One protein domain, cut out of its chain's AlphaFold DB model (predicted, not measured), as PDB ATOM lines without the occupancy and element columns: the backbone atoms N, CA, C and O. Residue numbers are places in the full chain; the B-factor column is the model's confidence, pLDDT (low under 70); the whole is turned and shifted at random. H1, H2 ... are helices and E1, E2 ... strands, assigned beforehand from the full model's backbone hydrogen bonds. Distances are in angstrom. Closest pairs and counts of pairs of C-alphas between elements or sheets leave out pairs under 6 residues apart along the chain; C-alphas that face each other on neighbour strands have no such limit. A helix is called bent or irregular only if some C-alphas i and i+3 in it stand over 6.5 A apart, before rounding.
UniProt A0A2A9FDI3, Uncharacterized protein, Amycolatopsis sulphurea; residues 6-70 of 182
ATOM      1  N   TYR A   6     357.837 256.169 283.745       95.62
ATOM      2  CA  TYR A   6     358.898 257.047 283.253       95.62
ATOM      3  C   TYR A   6     358.485 257.709 281.935       95.62
ATOM      4  O   TYR A   6     358.190 256.998 280.971       95.62
ATOM      5  N   PRO A   7     358.427 259.049 281.846       96.12
ATOM      6  CA  PRO A   7     358.135 259.721 280.589       96.12
ATOM      7  C   PRO A   7     359.364 259.703 279.674       96.12
ATOM      8  O   PRO A   7     360.432 260.182 280.049       96.12
ATOM      9  N   VAL A   8     359.196 259.181 278.461       97.62
ATOM     10  CA  VAL A   8     360.244 259.135 277.434       97.62
ATOM     11  C   VAL A   8     359.776 259.921 276.220       97.62
ATOM     12  O   VAL A   8     358.705 259.648 275.679       97.62
ATOM     13  N   THR A   9     360.586 260.884 275.785       97.94
ATOM     14  CA  THR A   9     360.368 261.604 274.525       97.94
ATOM     15  C   THR A   9     361.254 261.010 273.444       97.94
ATOM     16  O   THR A   9     362.455 260.871 273.655       97.94
ATOM     17  N   VAL A  10     360.659 260.674 272.304       97.88
ATOM     18  CA  VAL A  10     361.333 260.115 271.131       97.88
ATOM     19  C   VAL A  10     361.314 261.145 270.008       97.88
ATOM     20  O   VAL A  10     360.238 261.597 269.606       97.88
ATOM     21  N   THR A  11     362.488 261.481 269.485       97.75
ATOM     22  CA  THR A  11     362.699 262.380 268.344       97.75
ATOM     23  C   THR A  11     363.468 261.663 267.229       97.75
ATOM     24  O   THR A  11     363.908 260.516 267.364       97.75
ATOM     25  N   ARG A  12     363.585 262.317 266.067       96.94
ATOM     26  CA  ARG A  12     364.382 261.838 264.930       96.94
ATOM     27  C   ARG A  12     365.449 262.877 264.599       96.94
ATOM     28  O   ARG A  12     365.118 263.933 264.067       96.94
ATOM     29  N   GLU A  13     366.709 262.555 264.865       95.56
ATOM     30  CA  GLU A  13     367.852 263.469 264.720       95.56
ATOM     31  C   GLU A  13     368.995 262.747 264.009       95.56
ATOM     32  O   GLU A  13     369.242 261.583 264.288       95.56
ATOM     33  N   ASP A  14     369.644 263.389 263.032       94.50
ATOM     34  CA  ASP A  14     370.788 262.831 262.285       94.50
ATOM     35  C   ASP A  14     370.611 261.379 261.796       94.50
ATOM     36  O   ASP A  14     371.547 260.585 261.732       94.50
ATOM     37  N   ASN A  15     369.383 261.034 261.393       93.88
ATOM     38  CA  ASN A  15     369.010 259.689 260.958       93.88
ATOM     39  C   ASN A  15     369.126 258.605 262.060       93.88
ATOM     40  O   ASN A  15     369.186 257.412 261.749       93.88
ATOM     41  N   LEU A  16     369.024 259.008 263.326       96.81
ATOM     42  CA  LEU A  16     368.889 258.176 264.521       96.81
ATOM     43  C   LEU A  16     367.590 258.500 265.271       96.81
ATOM     44  O   LEU A  16     367.015 259.583 265.147       96.81
ATOM     45  N   TRP A  17     367.053 257.500 265.962       97.94
ATOM     46  CA  TRP A  17     365.930 257.658 266.879       97.94
ATOM     47  C   TRP A  17     366.496 257.999 268.244       97.94
ATOM     48  O   TRP A  17     367.088 257.137 268.883       97.94
ATOM     49  N   VAL A  18     366.328 259.245 268.667       97.75
ATOM     50  CA  VAL A  18     366.849 259.725 269.946       97.75
ATOM     51  C   VAL A  18     365.733 259.625 270.967       97.75
ATOM     52  O   VAL A  18     364.613 260.063 270.711       97.75
ATOM     53  N   SER A  19     366.010 259.009 272.109       97.62
ATOM     54  CA  SER A  19     365.036 258.821 273.183       97.62
ATOM     55  C   SER A  19     365.586 259.360 274.488       97.62
ATOM     56  O   SER A  19     366.702 259.017 274.870       97.62
ATOM     57  N   VAL A  20     364.810 260.197 275.177       97.56
ATOM     58  CA  VAL A  20     365.246 260.881 276.402       97.56
ATOM     59  C   VAL A  20     364.205 260.733 277.509       97.56
ATOM     60  O   VAL A  20     363.031 261.051 277.314       97.56
ATOM     61  N   VAL A  21     364.655 260.301 278.688       96.44
ATOM     62  CA  VAL A  21     363.913 260.315 279.955       96.44
ATOM     63  C   VAL A  21     364.517 261.365 280.885       96.44
ATOM     64  O   VAL A  21     365.704 261.328 281.215       96.44
ATOM     65  N   THR A  22     363.693 262.326 281.301       88.69
ATOM     66  CA  THR A  22     364.113 263.467 282.134       88.69
ATOM     67  C   THR A  22     363.462 263.497 283.513       88.69
ATOM     68  O   THR A  22     363.868 264.300 284.349       88.69
ATOM     69  N   ASP A  23     362.469 262.643 283.761       89.88
ATOM     70  CA  ASP A  23     361.696 262.613 285.005       89.88
ATOM     71  C   ASP A  23     361.532 261.170 285.511       89.88
ATOM     72  O   ASP A  23     361.718 260.204 284.770       89.88
ATOM     73  N   GLY A  24     361.230 261.021 286.800       85.69
ATOM     74  CA  GLY A  24     361.136 259.739 287.502       85.69
ATOM     75  C   GLY A  24     362.484 259.142 287.929       85.69
ATOM     76  O   GLY A  24     362.504 258.197 288.718       85.69
ATOM     77  N   LEU A  25     363.606 259.689 287.452       89.31
ATOM     78  CA  LEU A  25     364.965 259.274 287.820       89.31
ATOM     79  C   LEU A  25     365.484 260.010 289.068       89.31
ATOM     80  O   LEU A  25     364.883 260.972 289.550       89.31
ATOM     81  N   ALA A  26     366.627 259.559 289.598       87.69
ATOM     82  CA  ALA A  26     367.318 260.253 290.684       87.69
ATOM     83  C   ALA A  26     367.681 261.695 290.284       87.69
ATOM     84  O   ALA A  26     368.010 261.963 289.127       87.69
ATOM     85  N   GLU A  27     367.652 262.619 291.250       86.31
ATOM     86  CA  GLU A  27     367.906 264.043 291.009       86.31
ATOM     87  C   GLU A  27     369.226 264.260 290.245       86.31
ATOM     88  O   GLU A  27     370.280 263.754 290.632       86.31
ATOM     89  N   GLY A  28     369.154 264.991 289.130       85.00
ATOM     90  CA  GLY A  28     370.302 265.257 288.255       85.00
ATOM     91  C   GLY A  28     370.649 264.141 287.262       85.00
ATOM     92  O   GLY A  28     371.629 264.283 286.534       85.00
ATOM     93  N   THR A  29     369.868 263.060 287.199       90.38
ATOM     94  CA  THR A  29     370.072 261.958 286.245       90.38
ATOM     95  C   THR A  29     369.179 262.131 285.022       90.38
ATOM     96  O   THR A  29     367.978 262.344 285.147       90.38
ATOM     97  N   VAL A  30     369.767 261.996 283.834       91.94
ATOM     98  CA  VAL A  30     369.057 261.963 282.549       91.94
ATOM     99  C   VAL A  30     369.450 260.676 281.840       91.94
ATOM    100  O   VAL A  30     370.638 260.373 281.738       91.94
ATOM    101  N   GLY A  31     368.462 259.923 281.363       93.56
ATOM    102  CA  GLY A  31     368.691 258.777 280.487       93.56
ATOM    103  C   GLY A  31     368.474 259.197 279.041       93.56
ATOM    104  O   GLY A  31     367.423 259.748 278.721       93.56
ATOM    105  N   ALA A  32     369.457 258.960 278.181       96.31
ATOM    106  CA  ALA A  32     369.349 259.221 276.753       96.31
ATOM    107  C   ALA A  32     370.020 258.097 275.960       96.31
ATOM    108  O   ALA A  32     371.075 257.609 276.371       96.31
ATOM    109  N   ALA A  33     369.408 257.695 274.848       97.38
ATOM    110  CA  ALA A  33     369.954 256.698 273.937       97.38
ATOM    111  C   ALA A  33     369.518 256.957 272.492       97.38
ATOM    112  O   ALA A  33     368.413 257.448 272.246       97.38
ATOM    113  N   ASP A  34     370.388 256.560 271.562       97.88
ATOM    114  CA  ASP A  34     370.191 256.703 270.125       97.88
ATOM    115  C   ASP A  34     370.084 255.319 269.478       97.88
ATOM    116  O   ASP A  34     370.898 254.434 269.754       97.88
ATOM    117  N   PHE A  35     369.109 255.139 268.587       97.81
ATOM    118  CA  PHE A  35     368.842 253.863 267.921       97.81
ATOM    119  C   PHE A  35     368.820 254.005 266.397       97.81
ATOM    120  O   PHE A  35     368.307 254.988 265.849       97.81
ATOM    121  N   GLU A  36     369.325 252.999 265.681       97.25
ATOM    122  CA  GLU A  36     369.268 252.977 264.215       97.25
ATOM    123  C   GLU A  36     367.845 252.673 263.735       97.25
ATOM    124  O   GLU A  36     367.356 253.252 262.751       97.25
ATOM    125  N   HIS A  37     367.144 251.800 264.461       96.69
ATOM    126  CA  HIS A  37     365.812 251.333 264.110       96.69
ATOM    127  C   HIS A  37     364.778 251.666 265.185       96.69
ATOM    128  O   HIS A  37     365.001 251.498 266.377       96.69
ATOM    129  N   PHE A  38     363.581 252.075 264.756       94.81
ATOM    130  CA  PHE A  38     362.495 252.423 265.680       94.81
ATOM    131  C   PHE A  38     362.086 251.245 266.575       94.81
ATOM    132  O   PHE A  38     361.703 251.433 267.722       94.81
ATOM    133  N   ALA A  39     362.194 250.018 266.054       93.06
ATOM    134  CA  ALA A  39     361.877 248.800 266.793       93.06
ATOM    135  C   ALA A  39     362.813 248.548 267.993       93.06
ATOM    136  O   ALA A  39     362.467 247.760 268.866       93.06
ATOM    137  N   GLU A  40     363.973 249.206 268.043       97.19
ATOM    138  CA  GLU A  40     364.949 249.079 269.131       97.19
ATOM    139  C   GLU A  40     364.655 250.043 270.289       97.19
ATOM    140  O   GLU A  40     365.129 249.821 271.398       97.19
ATOM    141  N   VAL A  41     363.839 251.079 270.055       96.56
ATOM    142  CA  VAL A  41     363.574 252.153 271.023       96.56
ATOM    143  C   VAL A  41     362.945 251.627 272.314       96.56
ATOM    144  O   VAL A  41     363.418 251.958 273.395       96.56
ATOM    145  N   ASP A  42     361.890 250.810 272.224       95.25
ATOM    146  CA  ASP A  42     361.217 250.256 273.410       95.25
ATOM    147  C   ASP A  42     362.126 249.323 274.229       95.25
ATOM    148  O   ASP A  42     362.372 249.640 275.396       95.25
ATOM    149  N   PRO A  43     362.689 248.231 273.668       96.06
ATOM    150  CA  PRO A  43     363.562 247.352 274.442       96.06
ATOM    151  C   PRO A  43     364.816 248.079 274.943       96.06
ATOM    152  O   PRO A  43     365.191 247.918 276.102       96.06
ATOM    153  N   GLY A  44     365.417 248.947 274.125       96.81
ATOM    154  CA  GLY A  44     366.617 249.684 274.502       96.81
ATOM    155  C   GLY A  44     366.381 250.703 275.617       96.81
ATOM    156  O   GLY A  44     367.154 250.766 276.568       96.81
ATOM    157  N   MET A  45     365.291 251.474 275.571       97.19
ATOM    158  CA  MET A  45     364.984 252.412 276.658       97.19
ATOM    159  C   MET A  45     364.586 251.712 277.951       97.19
ATOM    160  O   MET A  45     364.859 252.241 279.030       97.19
ATOM    161  N   ARG A  46     363.971 250.529 277.871       97.12
ATOM    162  CA  ARG A  46     363.730 249.707 279.060       97.12
ATOM    163  C   ARG A  46     365.040 249.275 279.708       97.12
ATOM    164  O   ARG A  46     365.167 249.403 280.919       97.12
ATOM    165  N   GLU A  47     366.028 248.841 278.933       96.31
ATOM    166  CA  GLU A  47     367.361 248.525 279.464       96.31
ATOM    167  C   GLU A  47     368.023 249.756 280.104       96.31
ATOM    168  O   GLU A  47     368.469 249.689 281.247       96.31
ATOM    169  N   VAL A  48     367.981 250.917 279.438       96.25
ATOM    170  CA  VAL A  48     368.529 252.176 279.979       96.25
ATOM    171  C   VAL A  48     367.884 252.550 281.315       96.25
ATOM    172  O   VAL A  48     368.582 252.891 282.272       96.25
ATOM    173  N   ILE A  49     366.553 252.503 281.411       95.94
ATOM    174  CA  ILE A  49     365.845 252.837 282.653       95.94
ATOM    175  C   ILE A  49     366.135 251.792 283.735       95.94
ATOM    176  O   ILE A  49     366.378 252.168 284.882       95.94
ATOM    177  N   ALA A  50     366.150 250.504 283.390       95.25
ATOM    178  CA  ALA A  50     366.479 249.413 284.306       95.25
ATOM    179  C   ALA A  50     367.867 249.604 284.935       95.25
ATOM    180  O   ALA A  50     368.002 249.559 286.161       95.25
ATOM    181  N   ASP A  51     368.871 249.925 284.117       94.88
ATOM    182  CA  ASP A  51     370.242 250.179 284.564       94.88
ATOM    183  C   ASP A  51     370.326 251.405 285.485       94.88
ATOM    184  O   ASP A  51     370.934 251.348 286.558       94.88
ATOM    185  N   LEU A  52     369.669 252.510 285.115       94.62
ATOM    186  CA  LEU A  52     369.674 253.749 285.905       94.62
ATOM    187  C   LEU A  52     368.912 253.627 287.230       94.62
ATOM    188  O   LEU A  52     369.215 254.341 288.186       94.62
ATOM    189  N   THR A  53     367.920 252.741 287.299       93.50
ATOM    190  CA  THR A  53     367.032 252.584 288.463       93.50
ATOM    191  C   THR A  53     367.319 251.324 289.276       93.50
ATOM    192  O   THR A  53     366.696 251.126 290.319       93.50
ATOM    193  N   SER A  54     368.250 250.472 288.829       93.50
ATOM    194  CA  SER A  54     368.510 249.146 289.413       93.50
ATOM    195  C   SER A  54     367.233 248.304 289.570       93.50
ATOM    196  O   SER A  54     367.051 247.611 290.573       93.50
ATOM    197  N   THR A  55     366.330 248.401 288.593       92.25
ATOM    198  CA  THR A  55     365.020 247.730 288.565       92.25
ATOM    199  C   THR A  55     364.932 246.825 287.338       92.25
ATOM    200  O   THR A  55     365.614 247.062 286.349       92.25
ATOM    201  N   GLU A  56     364.118 245.770 287.378       91.56
ATOM    202  CA  GLU A  56     363.931 244.910 286.200       91.56
ATOM    203  C   GLU A  56     363.118 245.637 285.103       91.56
ATOM    204  O   GLU A  56     362.193 246.380 285.444       91.56
ATOM    205  N   PRO A  57     363.399 245.401 283.805       89.38
ATOM    206  CA  PRO A  57     362.705 246.031 282.668       89.38
ATOM    207  C   PRO A  57     361.169 245.931 282.663       89.38
ATOM    208  O   PRO A  57     360.500 246.763 282.044       89.38
ATOM    209  N   ASP A  58     360.621 244.924 283.350       89.81
ATOM    210  CA  ASP A  58     359.184 244.628 283.431       89.81
ATOM    211  C   ASP A  58     358.529 245.164 284.723       89.81
ATOM    212  O   ASP A  58     357.323 245.028 284.923       89.81
ATOM    213  N   HIS A  59     359.309 245.783 285.617       92.06
ATOM    214  CA  HIS A  59     358.844 246.327 286.901       92.06
ATOM    215  C   HIS A  59     358.575 247.840 286.866       92.06
ATOM    216  O   HIS A  59     358.459 248.477 287.917       92.06
ATOM    217  N   PHE A  60     358.464 248.421 285.672       94.00
ATOM    218  CA  PHE A  60     358.054 249.805 285.459       94.00
ATOM    219  C   PHE A  60     357.345 249.985 284.113       94.00
ATOM    220  O   PHE A  60     357.487 249.188 283.181       94.00
ATOM    221  N   ASP A  61     356.610 251.087 284.012       94.25
ATOM    222  CA  ASP A  61     355.946 251.520 282.791       94.25
ATOM    223  C   ASP A  61     356.698 252.681 282.133       94.25
ATOM    224  O   ASP A  61     357.345 253.494 282.796       94.25
ATOM    225  N   ILE A  62     356.562 252.797 280.812       94.38
ATOM    226  CA  ILE A  62     357.066 253.939 280.047       94.38
ATOM    227  C   ILE A  62     355.881 254.714 279.473       94.38
ATOM    228  O   ILE A  62     355.037 254.164 278.761       94.38
ATOM    229  N   SER A  63     355.831 256.015 279.753       94.75
ATOM    230  CA  SER A  63     354.910 256.938 279.097       94.75
ATOM    231  C   SER A  63     355.591 257.560 277.882       94.75
ATOM    232  O   SER A  63     356.390 258.486 277.997       94.75
ATOM    233  N   TRP A  64     355.269 257.034 276.704       96.00
ATOM    234  CA  TRP A  64     355.854 257.479 275.442       96.00
ATOM    235  C   TRP A  64     355.260 258.795 274.947       96.00
ATOM    236  O   TRP A  64     354.032 258.906 274.841       96.00
ATOM    237  N   ARG A  65     356.136 259.720 274.548       96.88
ATOM    238  CA  ARG A  65     355.846 260.909 273.745       96.88
ATOM    239  C   ARG A  65     356.682 260.863 272.469       96.88
ATOM    240  O   ARG A  65     357.883 260.643 272.536       96.88
ATOM    241  N   TYR A  66     356.066 261.096 271.318       96.75
ATOM    242  CA  TYR A  66     356.744 261.097 270.023       96.75
ATOM    243  C   TYR A  66     356.669 262.494 269.412       96.75
ATOM    244  O   TYR A  66     355.575 262.963 269.096       96.75
ATOM    245  N   GLU A  67     357.813 263.154 269.255       96.94
ATOM    246  CA  GLU A  67     357.895 264.533 268.778       96.94
ATOM    247  C   GLU A  67     358.739 264.622 267.503       96.94
ATOM    248  O   GLU A  67     359.915 264.261 267.483       96.94
ATOM    249  N   PHE A  68     358.137 265.118 266.420       93.81
ATOM    250  CA  PHE A  68     358.810 265.294 265.131       93.81
ATOM    251  C   PHE A  68     358.458 266.654 264.553       93.81
ATOM    252  O   PHE A  68     357.299 267.051 264.567       93.81
ATOM    253  N   SER A  69     359.447 267.367 264.006       91.12
ATOM    254  CA  SER A  69     359.241 268.719 263.456       91.12
ATOM    255  C   SER A  69     358.496 269.656 264.424       91.12
ATOM    256  O   SER A  69     357.598 270.383 264.005       91.12
ATOM    257  N   GLU A  70     358.838 269.594 265.719       90.62
ATOM    258  CA  GLU A  70     358.212 270.375 266.806       90.62
ATOM    259  C   GLU A  70     356.712 270.081 267.030       90.62
ATOM    260  O   GLU A  70     355.996 270.863 267.659       90.62
TER     261      GLU A  70
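Overview. This is residues 6 to 70 of the 182 residues of an uncharacterized protein of Amycolatopsis sulphurea (UniProt A0A2A9FDI3). A strongly twisted sheet of four strands curls round one helix, H1, which covers one face of it while the other face is bare. The sheet runs E3, E2, E1, E4 and is mixed: E1, E2 and E3 go back and forth, and E4, after the helix, comes in parallel beside E1. The printed part has 65 residues, with one named helix and four named strands that follow each other along the chain as E1, E2, E3, H1, E4, and its class is mixed, helices and strands. It is compact, with a radius of gyration of the C-alphas of 11.4 A and spans of 31 by 22 by 16 A.

Along the chain. Find C-alpha 6 at (358.898, 257.047, 283.253); from there E1, residues 6 to 13, runs 21.6 A. E2 is residues 16 to 21, 16.4 A long, and E3 is residues 31 to 35. H1, residues 38 to 53, begins at C-alpha 38 at (362.495, 252.423, 265.680) and measures 23.2 A; it is only just irregular, with C-alphas 39 and 42 6.8 A apart. E4, residues 61 to 68, runs 22.6 A to C-alpha 68 at (358.810, 265.294, 265.131).

Arrangement. Start at the hairpin of E1 and E2, where N 11 and O 18 are within hydrogen-bond range at 2.8 A. E2 and E3 form the next hairpin, with N 19 and O 33 at 2.9 A; E1, E2 and E3 make a meander, each strand the antiparallel neighbour of the one before. E4 is parallel to E1 at 28 degrees, with N 8 and O 63 at 2.9 A. E3 and E4 are the edge strands and are apart. H1 is on the sheet, in two layers, helix on one face; its closest C-alphas to E3 are those of Phe 35 and Val 41, 6.3 A apart. E3, H1 and E4 form a split strand-helix-strand unit, two strands running the same way with E2 and E1 between them, and its crossover is right-handed. In H1, 10 of 12 O i to N i+4 pairs are within hydrogen-bond range.

Size, cuts and confidence. Look at Ser 54 and Ser 69 for the two C-alphas farthest apart, 33.8 A. The printed part has no cut, and no link is long. The mean pLDDT of the printed part is 94.4, and no printed residue is under 70.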